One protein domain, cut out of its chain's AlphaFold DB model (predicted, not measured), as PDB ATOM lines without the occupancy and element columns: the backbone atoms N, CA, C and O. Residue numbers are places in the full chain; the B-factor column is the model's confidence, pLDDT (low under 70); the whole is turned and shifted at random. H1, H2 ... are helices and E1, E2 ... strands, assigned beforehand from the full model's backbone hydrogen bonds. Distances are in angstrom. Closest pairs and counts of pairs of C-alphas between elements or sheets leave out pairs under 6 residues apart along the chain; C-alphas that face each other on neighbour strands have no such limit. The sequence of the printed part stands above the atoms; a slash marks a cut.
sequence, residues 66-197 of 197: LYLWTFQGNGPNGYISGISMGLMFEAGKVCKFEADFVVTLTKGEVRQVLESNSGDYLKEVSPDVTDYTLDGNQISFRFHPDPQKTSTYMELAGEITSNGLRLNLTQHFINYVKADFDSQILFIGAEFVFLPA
ATOM      1  N   LEU A  66      39.032 -36.436  16.316       89.50
ATOM      2  CA  LEU A  66      38.028 -37.285  15.697       89.50
ATOM      3  C   LEU A  66      36.778 -37.356  16.569       89.50
ATOM      4  O   LEU A  66      36.869 -37.573  17.773       89.50
ATOM      5  N   TYR A  67      35.604 -37.259  15.961       91.44
ATOM      6  CA  TYR A  67      34.345 -37.586  16.615       91.44
ATOM      7  C   TYR A  67      33.971 -39.026  16.275       91.44
ATOM      8  O   TYR A  67      33.784 -39.352  15.107       91.44
ATOM      9  N   LEU A  68      33.875 -39.893  17.280       88.06
ATOM     10  CA  LEU A  68      33.607 -41.317  17.090       88.06
ATOM     11  C   LEU A  68      32.273 -41.696  17.724       88.06
ATOM     12  O   LEU A  68      32.069 -41.503  18.924       88.06
ATOM     13  N   TRP A  69      31.390 -42.287  16.931       88.56
ATOM     14  CA  TRP A  69      30.196 -42.966  17.416       88.56
ATOM     15  C   TRP A  69      30.313 -44.460  17.137       88.56
ATOM     16  O   TRP A  69      30.785 -44.870  16.078       88.56
ATOM     17  N   THR A  70      29.886 -45.279  18.094       82.75
ATOM     18  CA  THR A  70      29.877 -46.736  17.949       82.75
ATOM     19  C   THR A  70      28.507 -47.270  18.325       82.75
ATOM     20  O   THR A  70      27.934 -46.883  19.345       82.75
ATOM     21  N   PHE A  71      27.981 -48.167  17.501       77.56
ATOM     22  CA  PHE A  71      26.760 -48.902  17.784       77.56
ATOM     23  C   PHE A  71      27.072 -50.389  17.854       77.56
ATOM     24  O   PHE A  71      27.707 -50.918  16.949       77.56
ATOM     25  N   GLN A  72      26.603 -51.066  18.901       73.81
ATOM     26  CA  GLN A  72      26.653 -52.521  19.014       73.81
ATOM     27  C   GLN A  72      25.226 -53.059  19.066       73.81
ATOM     28  O   GLN A  72      24.461 -52.717  19.969       73.81
ATOM     29  N   GLY A  73      24.872 -53.911  18.105       64.69
ATOM     30  CA  GLY A  73      23.562 -54.548  18.045       64.69
ATOM     31  C   GLY A  73      23.644 -55.998  17.585       64.69
ATOM     32  O   GLY A  73      24.606 -56.413  16.938       64.69
ATOM     33  N   ASN A  74      22.610 -56.771  17.914       57.22
ATOM     34  CA  ASN A  74      22.466 -58.139  17.427       57.22
ATOM     35  C   ASN A  74      21.852 -58.120  16.023       57.22
ATOM     36  O   ASN A  74      20.716 -57.681  15.844       57.22
ATOM     37  N   GLY A  75      22.590 -58.618  15.034       52.97
ATOM     38  CA  GLY A  75      22.060 -58.888  13.703       52.97
ATOM     39  C   GLY A  75      21.069 -60.066  13.697       52.97
ATOM     40  O   GLY A  75      20.992 -60.815  14.676       52.97
ATOM     41  N   PRO A  76      20.353 -60.302  12.578       39.34
ATOM     42  CA  PRO A  76      19.304 -61.327  12.461       39.34
ATOM     43  C   PRO A  76      19.732 -62.765  12.816       39.34
ATOM     44  O   PRO A  76      18.883 -63.593  13.125       39.34
ATOM     45  N   ASN A  77      21.039 -63.052  12.811       51.81
ATOM     46  CA  ASN A  77      21.625 -64.365  13.116       51.81
ATOM     47  C   ASN A  77      22.437 -64.386  14.431       51.81
ATOM     48  O   ASN A  77      23.251 -65.282  14.632       51.81
ATOM     49  N   GLY A  78      22.283 -63.384  15.306       44.97
ATOM     50  CA  GLY A  78      23.030 -63.303  16.570       44.97
ATOM     51  C   GLY A  78      24.490 -62.852  16.435       44.97
ATOM     52  O   GLY A  78      25.228 -62.881  17.416       44.97
ATOM     53  N   TYR A  79      24.917 -62.409  15.247       47.62
ATOM     54  CA  TYR A  79      26.193 -61.709  15.099       47.62
ATOM     55  C   TYR A  79      26.085 -60.327  15.736       47.62
ATOM     56  O   TYR A  79      25.228 -59.534  15.343       47.62
ATOM     57  N   ILE A  80      26.966 -60.035  16.690       49.31
ATOM     58  CA  ILE A  80      27.195 -58.666  17.145       49.31
ATOM     59  C   ILE A  80      27.910 -57.959  15.993       49.31
ATOM     60  O   ILE A  80      29.095 -58.193  15.762       49.31
ATOM     61  N   SER A  81      27.176 -57.155  15.228       55.47
ATOM     62  CA  SER A  81      27.780 -56.237  14.265       55.47
ATOM     63  C   SER A  81      27.919 -54.899  14.974       55.47
ATOM     64  O   SER A  81      26.929 -54.292  15.391       55.47
ATOM     65  N   GLY A  82      29.171 -54.517  15.214       63.69
ATOM     66  CA  GLY A  82      29.522 -53.207  15.725       63.69
ATOM     67  C   GLY A  82      29.860 -52.295  14.555       63.69
ATOM     68  O   GLY A  82      30.861 -52.554  13.889       63.69
ATOM     69  N   ILE A  83      29.058 -51.262  14.306       70.00
ATOM     70  CA  ILE A  83      29.389 -50.233  13.313       70.00
ATOM     71  C   ILE A  83      29.996 -49.056  14.070       70.00
ATOM     72  O   ILE A  83      29.375 -48.525  14.995       70.00
ATOM     73  N   SER A  84      31.203 -48.659  13.678       79.88
ATOM     74  CA  SER A  84      31.844 -47.434  14.144       79.88
ATOM     75  C   SER A  84      31.789 -46.397  13.025       79.88
ATOM     76  O   SER A  84      32.227 -46.670  11.911       79.88
ATOM     77  N   MET A  85      31.274 -45.205  13.315       86.62
ATOM     78  CA  MET A  85      31.298 -44.064  12.402       86.62
ATOM     79  C   MET A  85      32.221 -42.991  12.968       86.62
ATOM     80  O   MET A  85      32.016 -42.510  14.085       86.62
ATOM     81  N   GLY A  86      33.227 -42.614  12.188       88.81
ATOM     82  CA  GLY A  86      34.099 -41.485  12.473       88.81
ATOM     83  C   GLY A  86      33.676 -40.248  11.690       88.81
ATOM     84  O   GLY A  86      33.305 -40.353  10.523       88.81
ATOM     85  N   LEU A  87      33.752 -39.082  12.331       92.25
ATOM     86  CA  LEU A  87      33.590 -37.773  11.707       92.25
ATOM     87  C   LEU A  87      34.827 -36.917  11.976       92.25
ATOM     88  O   LEU A  87      35.205 -36.690  13.130       92.25
ATOM     89  N   MET A  88      35.427 -36.415  10.906       91.19
ATOM     90  CA  MET A  88      36.554 -35.489  10.945       91.19
ATOM     91  C   MET A  88      36.125 -34.158  10.341       91.19
ATOM     92  O   MET A  88      35.504 -34.136   9.279       91.19
ATOM     93  N   PHE A  89      36.461 -33.061  11.012       91.56
ATOM     94  CA  PHE A  89      36.106 -31.715  10.579       91.56
ATOM     95  C   PHE A  89      37.356 -30.928  10.221       91.56
ATOM     96  O   PHE A  89      38.313 -30.912  10.991       91.56
ATOM     97  N   GLU A  90      37.324 -30.251   9.078       88.69
ATOM     98  CA  GLU A  90      38.407 -29.379   8.636       88.69
ATOM     99  C   GLU A  90      37.850 -28.293   7.709       88.69
ATOM    100  O   GLU A  90      37.115 -28.586   6.765       88.69
ATOM    101  N   ALA A  91      38.191 -27.030   7.974       86.69
ATOM    102  CA  ALA A  91      37.944 -25.901   7.073       86.69
ATOM    103  C   ALA A  91      36.484 -25.769   6.572       86.69
ATOM    104  O   ALA A  91      36.242 -25.463   5.404       86.69
ATOM    105  N   GLY A  92      35.503 -25.979   7.457       88.62
ATOM    106  CA  GLY A  92      34.073 -25.869   7.119       88.62
ATOM    107  C   GLY A  92      33.458 -27.120   6.477       88.62
ATOM    108  O   GLY A  92      32.281 -27.108   6.114       88.62
ATOM    109  N   LYS A  93      34.228 -28.206   6.374       91.56
ATOM    110  CA  LYS A  93      33.788 -29.495   5.839       91.56
ATOM    111  C   LYS A  93      33.835 -30.587   6.890       91.56
ATOM    112  O   LYS A  93      34.555 -30.491   7.885       91.56
ATOM    113  N   VAL A  94      33.045 -31.626   6.657       93.12
ATOM    114  CA  VAL A  94      33.016 -32.851   7.449       93.12
ATOM    115  C   VAL A  94      33.201 -34.052   6.538       93.12
ATOM    116  O   VAL A  94      32.542 -34.169   5.503       93.12
ATOM    117  N   CYS A  95      34.094 -34.945   6.942       90.75
ATOM    118  CA  CYS A  95      34.303 -36.240   6.323       90.75
ATOM    119  C   CYS A  95      33.790 -37.333   7.246       90.75
ATOM    120  O   CYS A  95      34.127 -37.336   8.432       90.75
ATOM    121  N   LYS A  96      33.026 -38.278   6.699       90.12
ATOM    122  CA  LYS A  96      32.689 -39.518   7.394       90.12
ATOM    123  C   LYS A  96      33.590 -40.662   6.951       90.12
ATOM    124  O   LYS A  96      34.052 -40.699   5.815       90.12
ATOM    125  N   PHE A  97      33.785 -41.621   7.842       82.69
ATOM    126  CA  PHE A  97      34.297 -42.940   7.502       82.69
ATOM    127  C   PHE A  97      33.646 -43.987   8.399       82.69
ATOM    128  O   PHE A  97      33.279 -43.715   9.545       82.69
ATOM    129  N   GLU A  98      33.493 -45.189   7.862       77.88
ATOM    130  CA  GLU A  98      32.916 -46.328   8.565       77.88
ATOM    131  C   GLU A  98      34.028 -47.337   8.848       77.88
ATOM    132  O   GLU A  98      34.874 -47.604   7.994       77.88
ATOM    133  N   ALA A  99      34.046 -47.874  10.063       66.69
ATOM    134  CA  ALA A  99      34.963 -48.924  10.464       66.69
ATOM    135  C   ALA A  99      34.177 -50.076  11.089       66.69
ATOM    136  O   ALA A  99      33.357 -49.882  11.994       66.69
ATOM    137  N   ASP A 100      34.464 -51.285  10.618       57.41
ATOM    138  CA  ASP A 100      33.996 -52.505  11.254       57.41
ATOM    139  C   ASP A 100      34.790 -52.689  12.559       57.41
ATOM    140  O   ASP A 100      36.009 -52.853  12.531       57.41
ATOM    141  N   PHE A 101      34.087 -52.685  13.696       52.97
ATOM    142  CA  PHE A 101      34.583 -52.882  15.071       52.97
ATOM    143  C   PHE A 101      35.170 -51.691  15.854       52.97
ATOM    144  O   PHE A 101      35.585 -50.654  15.342       52.97
ATOM    145  N   VAL A 102      35.110 -51.878  17.181       52.16
ATOM    146  CA  VAL A 102      35.526 -50.973  18.260       52.16
ATOM    147  C   VAL A 102      37.035 -50.767  18.200       52.16
ATOM    148  O   VAL A 102      37.802 -51.562  18.743       52.16
ATOM    149  N   VAL A 103      37.467 -49.693  17.551       53.97
ATOM    150  CA  VAL A 103      38.858 -49.264  17.642       53.97
ATOM    151  C   VAL A 103      38.970 -48.328  18.837       53.97
ATOM    152  O   VAL A 103      38.520 -47.184  18.797       53.97
ATOM    153  N   THR A 104      39.568 -48.809  19.925       60.50
ATOM    154  CA  THR A 104      40.134 -47.904  20.927       60.50
ATOM    155  C   THR A 104      41.334 -47.227  20.275       60.50
ATOM    156  O   THR A 104      42.437 -47.762  20.312       60.50
ATOM    157  N   LEU A 105      41.105 -46.087  19.625       67.25
ATOM    158  CA  LEU A 105      42.165 -45.322  18.978       67.25
ATOM    159  C   LEU A 105      43.020 -44.630  20.043       67.25
ATOM    160  O   LEU A 105      42.532 -43.844  20.859       67.25
ATOM    161  N   THR A 106      44.317 -44.899  20.024       75.81
ATOM    162  CA  THR A 106      45.316 -44.091  20.722       75.81
ATOM    163  C   THR A 106      45.459 -42.730  20.039       75.81
ATOM    164  O   THR A 106      45.157 -42.574  18.858       75.81
ATOM    165  N   LYS A 107      45.994 -41.729  20.749       75.31
ATOM    166  CA  LYS A 107      46.238 -40.395  20.164       75.31
ATOM    167  C   LYS A 107      47.083 -40.437  18.885       75.31
ATOM    168  O   LYS A 107      46.819 -39.692  17.950       75.31
ATOM    169  N   GLY A 108      48.085 -41.320  18.838       73.56
ATOM    170  CA  GLY A 108      48.931 -41.495  17.655       73.56
ATOM    171  C   GLY A 108      48.149 -42.023  16.452       73.56
ATOM    172  O   GLY A 108      48.336 -41.533  15.344       73.56
ATOM    173  N   GLU A 109      47.227 -42.958  16.677       77.19
ATOM    174  CA  GLU A 109      46.354 -43.493  15.627       77.19
ATOM    175  C   GLU A 109      45.322 -42.458  15.174       77.19
ATOM    176  O   GLU A 109      45.098 -42.321  13.976       77.19
ATOM    177  N   VAL A 110      44.754 -41.665  16.095       77.31
ATOM    178  CA  VAL A 110      43.889 -40.529  15.729       77.31
ATOM    179  C   VAL A 110      44.652 -39.566  14.824       77.31
ATOM    180  O   VAL A 110      44.152 -39.213  13.761       77.31
ATOM    181  N   ARG A 111      45.887 -39.195  15.183       81.44
ATOM    182  CA  ARG A 111      46.723 -38.329  14.343       81.44
ATOM    183  C   ARG A 111      46.978 -38.930  12.964       81.44
ATOM    184  O   ARG A 111      46.861 -38.218  11.978       81.44
ATOM    185  N   GLN A 112      47.269 -40.225  12.884       78.94
ATOM    186  CA  GLN A 112      47.475 -40.904  11.606       78.94
ATOM    187  C   GLN A 112      46.199 -40.910  10.746       78.94
ATOM    188  O   GLN A 112      46.274 -40.730   9.531       78.94
ATOM    189  N   VAL A 113      45.024 -41.078  11.359       78.25
ATOM    190  CA  VAL A 113      43.733 -40.963  10.663       78.25
ATOM    191  C   VAL A 113      43.538 -39.543  10.137       78.25
ATOM    192  O   VAL A 113      43.203 -39.390   8.964       78.25
ATOM    193  N   LEU A 114      43.814 -38.518  10.951       78.31
ATOM    194  CA  LEU A 114      43.746 -37.125  10.505       78.31
ATOM    195  C   LEU A 114      44.702 -36.878   9.335       78.31
ATOM    196  O   LEU A 114      44.274 -36.406   8.295       78.31
ATOM    197  N   GLU A 115      45.969 -37.272   9.450       81.31
ATOM    198  CA  GLU A 115      46.979 -37.055   8.407       81.31
ATOM    199  C   GLU A 115      46.644 -37.783   7.098       81.31
ATOM    200  O   GLU A 115      46.804 -37.214   6.022       81.31
ATOM    201  N   SER A 116      46.139 -39.019   7.178       72.81
ATOM    202  CA  SER A 116      45.787 -39.824   5.997       72.81
ATOM    203  C   SER A 116      44.527 -39.351   5.273       72.81
ATOM    204  O   SER A 116      44.392 -39.616   4.080       72.81
ATOM    205  N   ASN A 117      43.628 -38.655   5.973       69.31
ATOM    206  CA  ASN A 117      42.404 -38.103   5.396       69.31
ATOM    207  C   ASN A 117      42.482 -36.584   5.167       69.31
ATOM    208  O   ASN A 117      41.629 -36.039   4.470       69.31
ATOM    209  N   SER A 118      43.492 -35.899   5.713       65.56
ATOM    210  CA  SER A 118      43.760 -34.475   5.478       65.56
ATOM    211  C   SER A 118      44.351 -34.232   4.086       65.56
ATOM    212  O   SER A 118      45.071 -35.065   3.535       65.56
ATOM    213  N   GLY A 119      44.065 -33.067   3.499       67.69
ATOM    214  CA  GLY A 119      44.608 -32.659   2.198       67.69
ATOM    215  C   GLY A 119      43.576 -32.628   1.068       67.69
ATOM    216  O   GLY A 119      42.467 -32.133   1.249       67.69
ATOM    217  N   ASP A 120      43.956 -33.091  -0.131       62.81
ATOM    218  CA  ASP A 120      43.126 -32.980  -1.347       62.81
ATOM    219  C   ASP A 120      41.779 -33.710  -1.235       62.81
ATOM    220  O   ASP A 120      40.797 -33.265  -1.825       62.81
ATOM    221  N   TYR A 121      41.713 -34.776  -0.433       63.03
ATOM    222  CA  TYR A 121      40.508 -35.585  -0.236       63.03
ATOM    223  C   TYR A 121      39.337 -34.795   0.370       63.03
ATOM    224  O   TYR A 121      38.184 -35.036   0.026       63.03
ATOM    225  N   LEU A 122      39.623 -33.796   1.211       66.44
ATOM    226  CA  LEU A 122      38.604 -32.941   1.830       66.44
ATOM    227  C   LEU A 122      38.240 -31.724   0.983       66.44
ATOM    228  O   LEU A 122      37.393 -30.937   1.391       66.44
ATOM    229  N   LYS A 123      38.874 -31.507  -0.174       67.50
ATOM    230  CA  LYS A 123      38.653 -30.276  -0.950       67.50
ATOM    231  C   LYS A 123      37.334 -30.282  -1.709       67.50
ATOM    232  O   LYS A 123      36.754 -29.213  -1.905       67.50
ATOM    233  N   GLU A 124      36.847 -31.453  -2.106       74.25
ATOM    234  CA  GLU A 124      35.660 -31.589  -2.949       74.25
ATOM    235  C   GLU A 124      34.529 -32.328  -2.237       74.25
ATOM    236  O   GLU A 124      34.746 -33.253  -1.458       74.25
ATOM    237  N   VAL A 125      33.297 -31.892  -2.509       78.62
ATOM    238  CA  VAL A 125      32.093 -32.546  -1.996       78.62
ATOM    239  C   VAL A 125      31.947 -33.910  -2.665       78.62
ATOM    240  O   VAL A 125      32.003 -34.026  -3.890       78.62
ATOM    241  N   SER A 126      31.733 -34.935  -1.852       82.75
ATOM    242  CA  SER A 126      31.634 -36.330  -2.261       82.75
ATOM    243  C   SER A 126      30.562 -37.051  -1.422       82.75
ATOM    244  O   SER A 126      29.945 -36.449  -0.537       82.75
ATOM    245  N   PRO A 127      30.296 -38.342  -1.668       84.69
ATOM    246  CA  PRO A 127      29.421 -39.133  -0.800       84.69
ATOM    247  C   PRO A 127      29.903 -39.221   0.654       84.69
ATOM    248  O   PRO A 127      29.097 -39.472   1.548       84.69
ATOM    249  N   ASP A 128      31.192 -38.979   0.900       87.94
ATOM    250  CA  ASP A 128      31.802 -39.068   2.226       87.94
ATOM    251  C   ASP A 128      32.256 -37.711   2.775       87.94
ATOM    252  O   ASP A 128      32.559 -37.617   3.960       87.94
ATOM    253  N   VAL A 129      32.258 -36.653   1.955       91.38
ATOM    254  CA  VAL A 129      32.691 -35.297   2.328       91.38
ATOM    255  C   VAL A 129      31.609 -34.282   1.979       91.38
ATOM    256  O   VAL A 129      31.165 -34.199   0.838       91.38
ATOM    257  N   THR A 130      31.201 -33.463   2.941       93.94
ATOM    258  CA  THR A 130      30.179 -32.430   2.725       93.94
ATOM    259  C   THR A 130      30.453 -31.177   3.550       93.94
ATOM    260  O   THR A 130      31.285 -31.185   4.458       93.94
ATOM    261  N   ASP A 131      29.758 -30.092   3.231       93.94
ATOM    262  CA  ASP A 131      29.765 -28.883   4.048       93.94
ATOM    263  C   ASP A 131      28.861 -29.076   5.276       93.94
ATOM    264  O   ASP A 131      27.816 -29.733   5.203       93.94
ATOM    265  N   TYR A 132      29.246 -28.486   6.409       93.88
ATOM    266  CA  TYR A 132      28.395 -28.433   7.598       93.88
ATOM    267  C   TYR A 132      27.904 -27.015   7.869       93.88
ATOM    268  O   TYR A 132      28.549 -26.024   7.528       93.88
ATOM    269  N   THR A 133      26.748 -26.917   8.518       93.75
ATOM    270  CA  THR A 133      26.179 -25.645   8.967       93.75
ATOM    271  C   THR A 133      26.132 -25.596  10.487       93.75
ATOM    272  O   THR A 133      25.894 -26.615  11.134       93.75
ATOM    273  N   LEU A 134      26.391 -24.412  11.048       91.38
ATOM    274  CA  LEU A 134      26.302 -24.143  12.481       91.38
ATOM    275  C   LEU A 134      25.310 -23.011  12.736       91.38
ATOM    276  O   LEU A 134      25.423 -21.944  12.131       91.38
ATOM    277  N   ASP A 135      24.389 -23.238  13.667       88.25
ATOM    278  CA  ASP A 135      23.474 -22.224  14.194       88.25
ATOM    279  C   ASP A 135      23.446 -22.314  15.725       88.25
ATOM    280  O   ASP A 135      22.790 -23.169  16.325       88.25
ATOM    281  N   GLY A 136      24.253 -21.478  16.382       86.50
ATOM    282  CA  GLY A 136      24.496 -21.600  17.818       86.50
ATOM    283  C   GLY A 136      25.138 -22.947  18.155       86.50
ATOM    284  O   GLY A 136      26.222 -23.253  17.666       86.50
ATOM    285  N   ASN A 137      24.487 -23.744  19.002       87.25
ATOM    286  CA  ASN A 137      24.945 -25.096  19.325       87.25
ATOM    287  C   ASN A 137      24.429 -26.162  18.347       87.25
ATOM    288  O   ASN A 137      24.789 -27.324  18.512       87.25
ATOM    289  N   GLN A 138      23.580 -25.803  17.382       92.69
ATOM    290  CA  GLN A 138      23.036 -26.746  16.414       92.69
ATOM    291  C   GLN A 138      24.020 -26.962  15.271       92.69
ATOM    292  O   GLN A 138      24.654 -26.020  14.791       92.69
ATOM    293  N   ILE A 139      24.117 -28.208  14.824       95.12
ATOM    294  CA  ILE A 139      24.920 -28.617  13.678       95.12
ATOM    295  C   ILE A 139      24.089 -29.504  12.759       95.12
ATOM    296  O   ILE A 139      23.359 -30.385  13.221       95.12
ATOM    297  N   SER A 140      24.221 -29.298  11.450       96.62
ATOM    298  CA  SER A 140      23.665 -30.211  10.455       96.62
ATOM    299  C   SER A 140      24.532 -30.306   9.206       96.62
ATOM    300  O   SER A 140      25.233 -29.359   8.835       96.62
ATOM    301  N   PHE A 141      24.500 -31.475   8.573       96.00
ATOM    302  CA  PHE A 141      25.212 -31.766   7.335       96.00
ATOM    303  C   PHE A 141      24.578 -32.954   6.610       96.00
ATOM    304  O   PHE A 141      23.922 -33.811   7.211       96.00
ATOM    305  N   ARG A 142      24.779 -33.002   5.291       95.19
ATOM    306  CA  ARG A 142      24.182 -34.008   4.408       95.19
ATOM    307  C   ARG A 142      25.221 -34.606   3.477       95.19
ATOM    308  O   ARG A 142      25.799 -33.899   2.659       95.19
ATOM    309  N   PHE A 143      25.389 -35.916   3.552       92.00
ATOM    310  CA  PHE A 143      26.229 -36.677   2.637       92.00
ATOM    311  C   PHE A 143      25.453 -37.006   1.370       92.00
ATOM    312  O   PHE A 143      24.326 -37.492   1.457       92.00
ATOM    313  N   HIS A 144      26.032 -36.727   0.203       86.25
ATOM    314  CA  HIS A 144      25.374 -36.962  -1.082       86.25
ATOM    315  C   HIS A 144      25.255 -38.460  -1.403       86.25
ATOM    316  O   HIS A 144      26.015 -39.267  -0.866       86.25
ATOM    317  N   PRO A 145      24.314 -38.857  -2.283       83.88
ATOM    318  CA  PRO A 145      24.244 -40.236  -2.744       83.88
ATOM    319  C   PRO A 145      25.563 -40.705  -3.357       83.88
ATOM    320  O   PRO A 145      26.173 -39.996  -4.159       83.88
ATOM    321  N   ASP A 146      25.953 -41.934  -3.032       79.69
ATOM    322  CA  ASP A 146      27.033 -42.631  -3.726       79.69
ATOM    323  C   ASP A 146      26.642 -42.814  -5.208       79.69
ATOM    324  O   ASP A 146      25.513 -43.240  -5.483       79.69
ATOM    325  N   PRO A 147      27.530 -42.533  -6.182       77.62
ATOM    326  CA  PRO A 147      27.296 -42.838  -7.594       77.62
ATOM    327  C   PRO A 147      26.823 -44.276  -7.871       77.62
ATOM    328  O   PRO A 147      26.119 -44.510  -8.850       77.62
ATOM    329  N   GLN A 148      27.181 -45.240  -7.018       76.94
ATOM    330  CA  GLN A 148      26.737 -46.636  -7.100       76.94
ATOM    331  C   GLN A 148      25.388 -46.888  -6.403       76.94
ATOM    332  O   GLN A 148      24.711 -47.870  -6.706       76.94
ATOM    333  N   LYS A 149      24.977 -46.010  -5.478       74.94
ATOM    334  CA  LYS A 149      23.724 -46.085  -4.703       74.94
ATOM    335  C   LYS A 149      23.003 -44.734  -4.722       74.94
ATOM    336  O   LYS A 149      22.750 -44.113  -3.691       74.94
ATOM    337  N   THR A 150      22.629 -44.293  -5.921       79.19
ATOM    338  CA  THR A 150      22.067 -42.952  -6.166       79.19
ATOM    339  C   THR A 150      20.683 -42.721  -5.556       79.19
ATOM    340  O   THR A 150      20.203 -41.588  -5.520       79.19
ATOM    341  N   SER A 151      20.015 -43.776  -5.088       82.00
ATOM    342  CA  SER A 151      18.668 -43.718  -4.518       82.00
ATOM    343  C   SER A 151      18.638 -43.380  -3.030       82.00
ATOM    344  O   SER A 151      17.549 -43.310  -2.468       82.00
ATOM    345  N   THR A 152      19.782 -43.211  -2.364       87.12
ATOM    346  CA  THR A 152      19.815 -42.945  -0.918       87.12
ATOM    347  C   THR A 152      20.864 -41.919  -0.541       87.12
ATOM    348  O   THR A 152      21.957 -41.938  -1.095       87.12
ATOM    349  N   TYR A 153      20.561 -41.083   0.448       90.31
ATOM    350  CA  TYR A 153      21.528 -40.176   1.060       90.31
ATOM    351  C   TYR A 153      21.333 -40.115   2.577       90.31
ATOM    352  O   TYR A 153      20.310 -40.571   3.093       90.31
ATOM    353  N   MET A 154      22.323 -39.575   3.289       92.31
ATOM    354  CA  MET A 154      22.325 -39.528   4.751       92.31
ATOM    355  C   MET A 154      22.385 -38.083   5.244       92.31
ATOM    356  O   MET A 154      23.184 -37.285   4.757       92.31
ATOM    357  N   GLU A 155      21.548 -37.761   6.220       95.25
ATOM    358  CA  GLU A 155      21.525 -36.475   6.906       95.25
ATOM    359  C   GLU A 155      21.795 -36.685   8.395       95.25
ATOM    360  O   GLU A 155      21.206 -37.569   9.026       95.25
ATOM    361  N   LEU A 156      22.712 -35.886   8.939       96.62
ATOM    362  CA  LEU A 156      23.000 -35.837  10.364       96.62
ATOM    363  C   LEU A 156      22.680 -34.436  10.873       96.62
ATOM    364  O   LEU A 156      23.160 -33.445  10.325       96.62
ATOM    365  N   ALA A 157      21.877 -34.364  11.930       97.06
ATOM    366  CA  ALA A 157      21.491 -33.107  12.558       97.06
ATOM    367  C   ALA A 157      21.344 -33.270  14.071       97.06
ATOM    368  O   ALA A 157      20.852 -34.295  14.548       97.06
ATOM    369  N   GLY A 158      21.752 -32.259  14.829       94.31
ATOM    370  CA  GLY A 158      21.638 -32.258  16.280       94.31
ATOM    371  C   GLY A 158      22.459 -31.143  16.903       94.31
ATOM    372  O   GLY A 158      22.490 -30.033  16.381       94.31
ATOM    373  N   GLU A 159      23.133 -31.435  18.010       93.56
ATOM    374  CA  GLU A 159      23.764 -30.406  18.834       93.56
ATOM    375  C   GLU A 159      25.198 -30.733  19.263       93.56
ATOM    376  O   GLU A 159      25.593 -31.890  19.438       93.56
ATOM    377  N   ILE A 160      25.971 -29.670  19.478       88.75
ATOM    378  CA  ILE A 160      27.278 -29.697  20.127       88.75
ATOM    379  C   ILE A 160      27.052 -29.797  21.637       88.75
ATOM    380  O   ILE A 160      26.391 -28.948  22.241       88.75
ATOM    381  N   THR A 161      27.637 -30.823  22.250       85.38
ATOM    382  CA  THR A 161      27.564 -31.076  23.693       85.38
ATOM    383  C   THR A 161      28.918 -30.817  24.354       85.38
ATOM    384  O   THR A 161      29.931 -30.619  23.683       85.38
ATOM    385  N   SER A 162      28.971 -30.854  25.686       75.81
ATOM    386  CA  SER A 162      30.235 -30.746  26.430       75.81
ATOM    387  C   SER A 162      31.227 -31.877  26.124       75.81
ATOM    388  O   SER A 162      32.429 -31.687  26.300       75.81
ATOM    389  N   ASN A 163      30.740 -33.033  25.662       72.25
ATOM    390  CA  ASN A 163      31.532 -34.253  25.471       72.25
ATOM    391  C   ASN A 163      31.788 -34.597  23.991       72.25
ATOM    392  O   ASN A 163      32.505 -35.555  23.695       72.25
ATOM    393  N   GLY A 164      31.213 -33.833  23.058       89.00
ATOM    394  CA  GLY A 164      31.307 -34.099  21.627       89.00
ATOM    395  C   GLY A 164      30.059 -33.631  20.888       89.00
ATOM    396  O   GLY A 164      29.681 -32.466  21.000       89.00
ATOM    397  N   LEU A 165      29.402 -34.529  20.152       94.06
ATOM    398  CA  LEU A 165      28.165 -34.237  19.414       94.06
ATOM    399  C   LEU A 165      27.061 -35.212  19.810       94.06
ATOM    400  O   LEU A 165      27.329 -36.373  20.114       94.06
ATOM    401  N   ARG A 166      25.814 -34.753  19.749       93.50
ATOM    402  CA  ARG A 166      24.630 -35.609  19.815       93.50
ATOM    403  C   ARG A 166      23.825 -35.403  18.540       93.50
ATOM    404  O   ARG A 166      23.261 -34.331  18.347       93.50
ATOM    405  N   LEU A 167      23.791 -36.413  17.673       95.94
ATOM    406  CA  LEU A 167      23.234 -36.314  16.320       95.94
ATOM    407  C   LEU A 167      22.134 -37.350  16.089       95.94
ATOM    408  O   LEU A 167      22.212 -38.485  16.550       95.94
ATOM    409  N   ASN A 168      21.117 -36.974  15.328       94.38
ATOM    410  CA  ASN A 168      20.158 -37.902  14.747       94.38
ATOM    411  C   ASN A 168      20.649 -38.306  13.358       94.38
ATOM    412  O   ASN A 168      21.062 -37.443  12.585       94.38
ATOM    413  N   LEU A 169      20.588 -39.598  13.041       93.75
ATOM    414  CA  LEU A 169      20.979 -40.134  11.739       93.75
ATOM    415  C   LEU A 169      19.709 -40.453  10.960       93.75
ATOM    416  O   LEU A 169      18.955 -41.349  11.347       93.75
ATOM    417  N   THR A 170      19.489 -39.742   9.860       93.38
ATOM    418  CA  THR A 170      18.336 -39.955   8.984       93.38
ATOM    419  C   THR A 170      18.815 -40.409   7.617       93.38
ATOM    420  O   THR A 170      19.657 -39.769   6.987       93.38
ATOM    421  N   GLN A 171      18.280 -41.531   7.150       91.62
ATOM    422  CA  GLN A 171      18.461 -41.992   5.785       91.62
ATOM    423  C   GLN A 171      17.260 -41.563   4.953       91.62
ATOM    424  O   GLN A 171      16.114 -41.828   5.309       91.62
ATOM    425  N   HIS A 172      17.529 -40.927   3.825       91.25
ATOM    426  CA  HIS A 172      16.510 -40.514   2.875       91.25
ATOM    427  C   HIS A 172      16.554 -41.415   1.646       91.25
ATOM    428  O   HIS A 172      17.634 -41.742   1.146       91.25
ATOM    429  N   PHE A 173      15.378 -41.789   1.150       89.44
ATOM    430  CA  PHE A 173      15.186 -42.625  -0.027       89.44
ATOM    431  C   PHE A 173      14.569 -41.784  -1.142       89.44
ATOM    432  O   PHE A 173      13.493 -41.207  -0.987       89.44
ATOM    433  N   ILE A 174      15.253 -41.729  -2.281       84.56
ATOM    434  CA  ILE A 174      14.819 -40.988  -3.460       84.56
ATOM    435  C   ILE A 174      14.216 -41.972  -4.459       84.56
ATOM    436  O   ILE A 174      14.919 -42.817  -5.022       84.56
ATOM    437  N   ASN A 175      12.915 -41.837  -4.728       79.62
ATOM    438  CA  ASN A 175      12.260 -42.559  -5.811       79.62
ATOM    439  C   ASN A 175      12.117 -41.663  -7.047       79.62
ATOM    440  O   ASN A 175      11.114 -40.968  -7.225       79.62
ATOM    441  N   TYR A 176      13.102 -41.734  -7.943       75.62
ATOM    442  CA  TYR A 176      13.135 -40.929  -9.171       75.62
ATOM    443  C   TYR A 176      11.959 -41.184 -10.129       75.62
ATOM    444  O   TYR A 176      11.640 -40.321 -10.939       75.62
ATOM    445  N   VAL A 177      11.298 -42.346 -10.047       75.12
ATOM    446  CA  VAL A 177      10.170 -42.698 -10.928       75.12
ATOM    447  C   VAL A 177       8.858 -42.109 -10.416       75.12
ATOM    448  O   VAL A 177       8.011 -41.703 -11.209       75.12
ATOM    449  N   LYS A 178       8.677 -42.068  -9.092       72.44
ATOM    450  CA  LYS A 178       7.442 -41.586  -8.454       72.44
ATOM    451  C   LYS A 178       7.512 -40.130  -7.988       72.44
ATOM    452  O   LYS A 178       6.491 -39.617  -7.548       72.44
ATOM    453  N   ALA A 179       8.682 -39.488  -8.089       70.50
ATOM    454  CA  ALA A 179       8.968 -38.184  -7.479       70.50
ATOM    455  C   ALA A 179       8.624 -38.156  -5.977       70.50
ATOM    456  O   ALA A 179       8.124 -37.161  -5.457       70.50
ATOM    457  N   ASP A 180       8.869 -39.282  -5.310       70.00
ATOM    458  CA  ASP A 180       8.531 -39.504  -3.909       70.00
ATOM    459  C   ASP A 180       9.807 -39.509  -3.062       70.00
ATOM    460  O   ASP A 180      10.856 -39.998  -3.505       70.00
ATOM    461  N   PHE A 181       9.701 -38.950  -1.860       76.25
ATOM    462  CA  PHE A 181      10.796 -38.799  -0.909       76.25
ATOM    463  C   PHE A 181      10.360 -39.394   0.418       76.25
ATOM    464  O   PHE A 181       9.554 -38.803   1.137       76.25
ATOM    465  N   ASP A 182      10.919 -40.553   0.744       87.81
ATOM    466  CA  ASP A 182      10.701 -41.192   2.037       87.81
ATOM    467  C   ASP A 182      11.940 -41.020   2.919       87.81
ATOM    468  O   ASP A 182      13.056 -40.829   2.426       87.81
ATOM    469  N   SER A 183      11.754 -41.026   4.233       90.00
ATOM    470  CA  SER A 183      12.825 -40.795   5.203       90.00
ATOM    471  C   SER A 183      12.674 -41.725   6.396       90.00
ATOM    472  O   SER A 183      11.613 -41.809   7.007       90.00
ATOM    473  N   GLN A 184      13.767 -42.382   6.768       90.69
ATOM    474  CA  GLN A 184      13.832 -43.260   7.924       90.69
ATOM    475  C   GLN A 184      14.886 -42.754   8.901       90.69
ATOM    476  O   GLN A 184      16.060 -42.611   8.557       90.69
ATOM    477  N   ILE A 185      14.477 -42.532  10.149       89.00
ATOM    478  CA  ILE A 185      15.418 -42.278  11.236       89.00
ATOM    479  C   ILE A 185      16.080 -43.607  11.601       89.00
ATOM    480  O   ILE A 185      15.406 -44.543  12.030       89.00
ATOM    481  N   LEU A 186      17.396 -43.681  11.418       87.19
ATOM    482  CA  LEU A 186      18.201 -44.840  11.793       87.19
ATOM    483  C   LEU A 186      18.519 -44.809  13.289       87.19
ATOM    484  O   LEU A 186      18.391 -45.824  13.967       87.19
ATOM    485  N   PHE A 187      18.900 -43.635  13.803       86.12
ATOM    486  CA  PHE A 187      19.262 -43.428  15.205       86.12
ATOM    487  C   PHE A 187      18.836 -42.050  15.702       86.12
ATOM    488  O   PHE A 187      18.955 -41.056  14.985       86.12
ATOM    489  N   ILE A 188      18.386 -42.000  16.957       89.06
ATOM    490  CA  ILE A 188      18.056 -40.763  17.671       89.06
ATOM    491  C   ILE A 188      19.087 -40.561  18.775       89.06
ATOM    492  O   ILE A 188      19.305 -41.460  19.586       89.06
ATOM    493  N   GLY A 189      19.690 -39.375  18.816       88.25
ATOM    494  CA  GLY A 189      20.614 -38.976  19.872       88.25
ATOM    495  C   GLY A 189      21.903 -39.796  19.916       88.25
ATOM    496  O   GLY A 189      22.392 -40.082  21.004       88.25
ATOM    497  N   ALA A 190      22.453 -40.176  18.761       88.81
ATOM    498  CA  ALA A 190      23.752 -40.829  18.669       88.81
ATOM    499  C   ALA A 190      24.846 -39.917  19.245       88.81
ATOM    500  O   ALA A 190      25.040 -38.792  18.776       88.81
ATOM    501  N   GLU A 191      25.546 -40.396  20.272       90.25
ATOM    502  CA  GLU A 191      26.595 -39.640  20.956       90.25
ATOM    503  C   GLU A 191      27.954 -39.907  20.307       90.25
ATOM    504  O   GLU A 191      28.527 -40.988  20.445       90.25
ATOM    505  N   PHE A 192      28.473 -38.909  19.598       91.12
ATOM    506  CA  PHE A 192      29.820 -38.935  19.048       91.12
ATOM    507  C   PHE A 192      30.787 -38.360  20.077       91.12
ATOM    508  O   PHE A 192      30.750 -37.163  20.378       91.12
ATOM    509  N   VAL A 193      31.672 -39.205  20.596       88.81
ATOM    510  CA  VAL A 193      32.686 -38.824  21.582       88.81
ATOM    511  C   VAL A 193      33.877 -38.196  20.871       88.81
ATOM    512  O   VAL A 193      34.360 -38.733  19.875       88.81
ATOM    513  N   PHE A 194      34.373 -37.072  21.387       88.50
ATOM    514  CA  PHE A 194      35.563 -36.430  20.836       88.50
ATOM    515  C   PHE A 194      36.862 -37.092  21.330       88.50
ATOM    516  O   PHE A 194      37.119 -37.177  22.533       88.50
ATOM    517  N   LEU A 195      37.714 -37.494  20.389       84.88
ATOM    518  CA  LEU A 195      39.028 -38.092  20.601       84.88
ATOM    519  C   LEU A 195      40.118 -37.123  20.104       84.88
ATOM    520  O   LEU A 195      40.227 -36.906  18.896       84.88
ATOM    521  N   PRO A 196      40.931 -36.525  20.995       84.88
ATOM    522  CA  PRO A 196      42.006 -35.620  20.590       84.88
ATOM    523  C   PRO A 196      43.185 -36.373  19.958       84.88
ATOM    524  O   PRO A 196      43.521 -37.477  20.400       84.88
ATOM    525  N   ALA A 197      43.850 -35.730  18.994       81.62
ATOM    526  CA  ALA A 197      45.132 -36.175  18.436       81.62
ATOM    527  C   ALA A 197      46.354 -35.849  19.328       81.62
ATOM    528  O   ALA A 197      46.209 -35.250  20.422       81.62
TER     529      ALA A 197
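This is residues 66 to 197 of the 197 residues of an uncharacterized protein of Pedobacter sp (UniProt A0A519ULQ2). The domain is a closed barrel of eight strands, with one helix, H1, packed on its outside over E8 and the ends of E1 and E2. The hairpin of E1 and E2 and the hairpin of E7 and E8 are long, and the longest axis runs from H1 to the turn between E7 and E8. The wall joins two meanders, E1 to E3 and E4 to E8, by short pairings of E3 with E4 and of E8 with E1. The printed part has 132 residues, in the order E1 E2 E3 H1 E4 E5 E6 E7 E8, mostly strand, with antiparallel neighbours round the ring. It is compact, with a radius of gyration of the C-alphas of 15.5 A and spans of 49 by 40 by 30 A.

E1, residues 66 to 74, begins with C-alpha 66 at (38.028, -37.285, 15.697). E2 is residues 80 to 90, 32.5 A long, and E3 is residues 93 to 100. H1, residues 107 to 117, is 15.4 A long, with C-alpha 107 at (46.238, -40.395, 20.164). E4 is residues 129 to 135, E5 138 to 143 and E6 152 to 161. E7, residues 164 to 175, is 34.5 A long. E8, residues 180 to 196, is 41.7 A long, bends by 61 degrees at residue 189, and ends with C-alpha 196 at (42.006, -35.620, 20.590).

Each strand of the barrel has two neighbours. In the hairpin E1 and E2, N 69 and O 85 are 2.9 A apart, within hydrogen-bond range. In the hairpin E2 and E3, N 86 and O 97 are 2.9 A apart. E3 and E4 are antiparallel at 120 degrees, with N 94 and O 130 at 2.9 A. E4 is staggered: residues 129 to 131 pair with E3, 132 to 135 with E5. N 133 and O 140 join the hairpin E4 and E5 at 2.9 A, N 141 and O 156 the hairpin E5 and E6 at 3.0 A, N 155 and O 170 the hairpin E6 and E7 at 2.9 A, and N 171 and O 184 the hairpin E7 and E8 at 2.8 A. E8 and E1 close the ring at 119 degrees, with N 68 and O 193 at 2.9 A. H1 lies outside the barrel at a height of 8.7 A over the sheet. It is over E8, and only just over E1 and E2, with 3 C-alphas on each. At 32 degrees to E8 on the local plane, it is only just slantwise to the strands. The closest C-alphas of H1 and E8 are those of Lys 107 and Pro 196, 6.4 A apart. Every O i to N i+4 pair of H1 is within hydrogen-bond range.

The C-alphas of Gly 108 and Lys 178, the two farthest apart, are 49.0 A apart. The printed part has no cut. The link from H1 to E4, 11 residues, is long. The mean pLDDT of the printed part is 80.9, and residues 73 to 82, 99 to 105 and 117 to 123 are under 70.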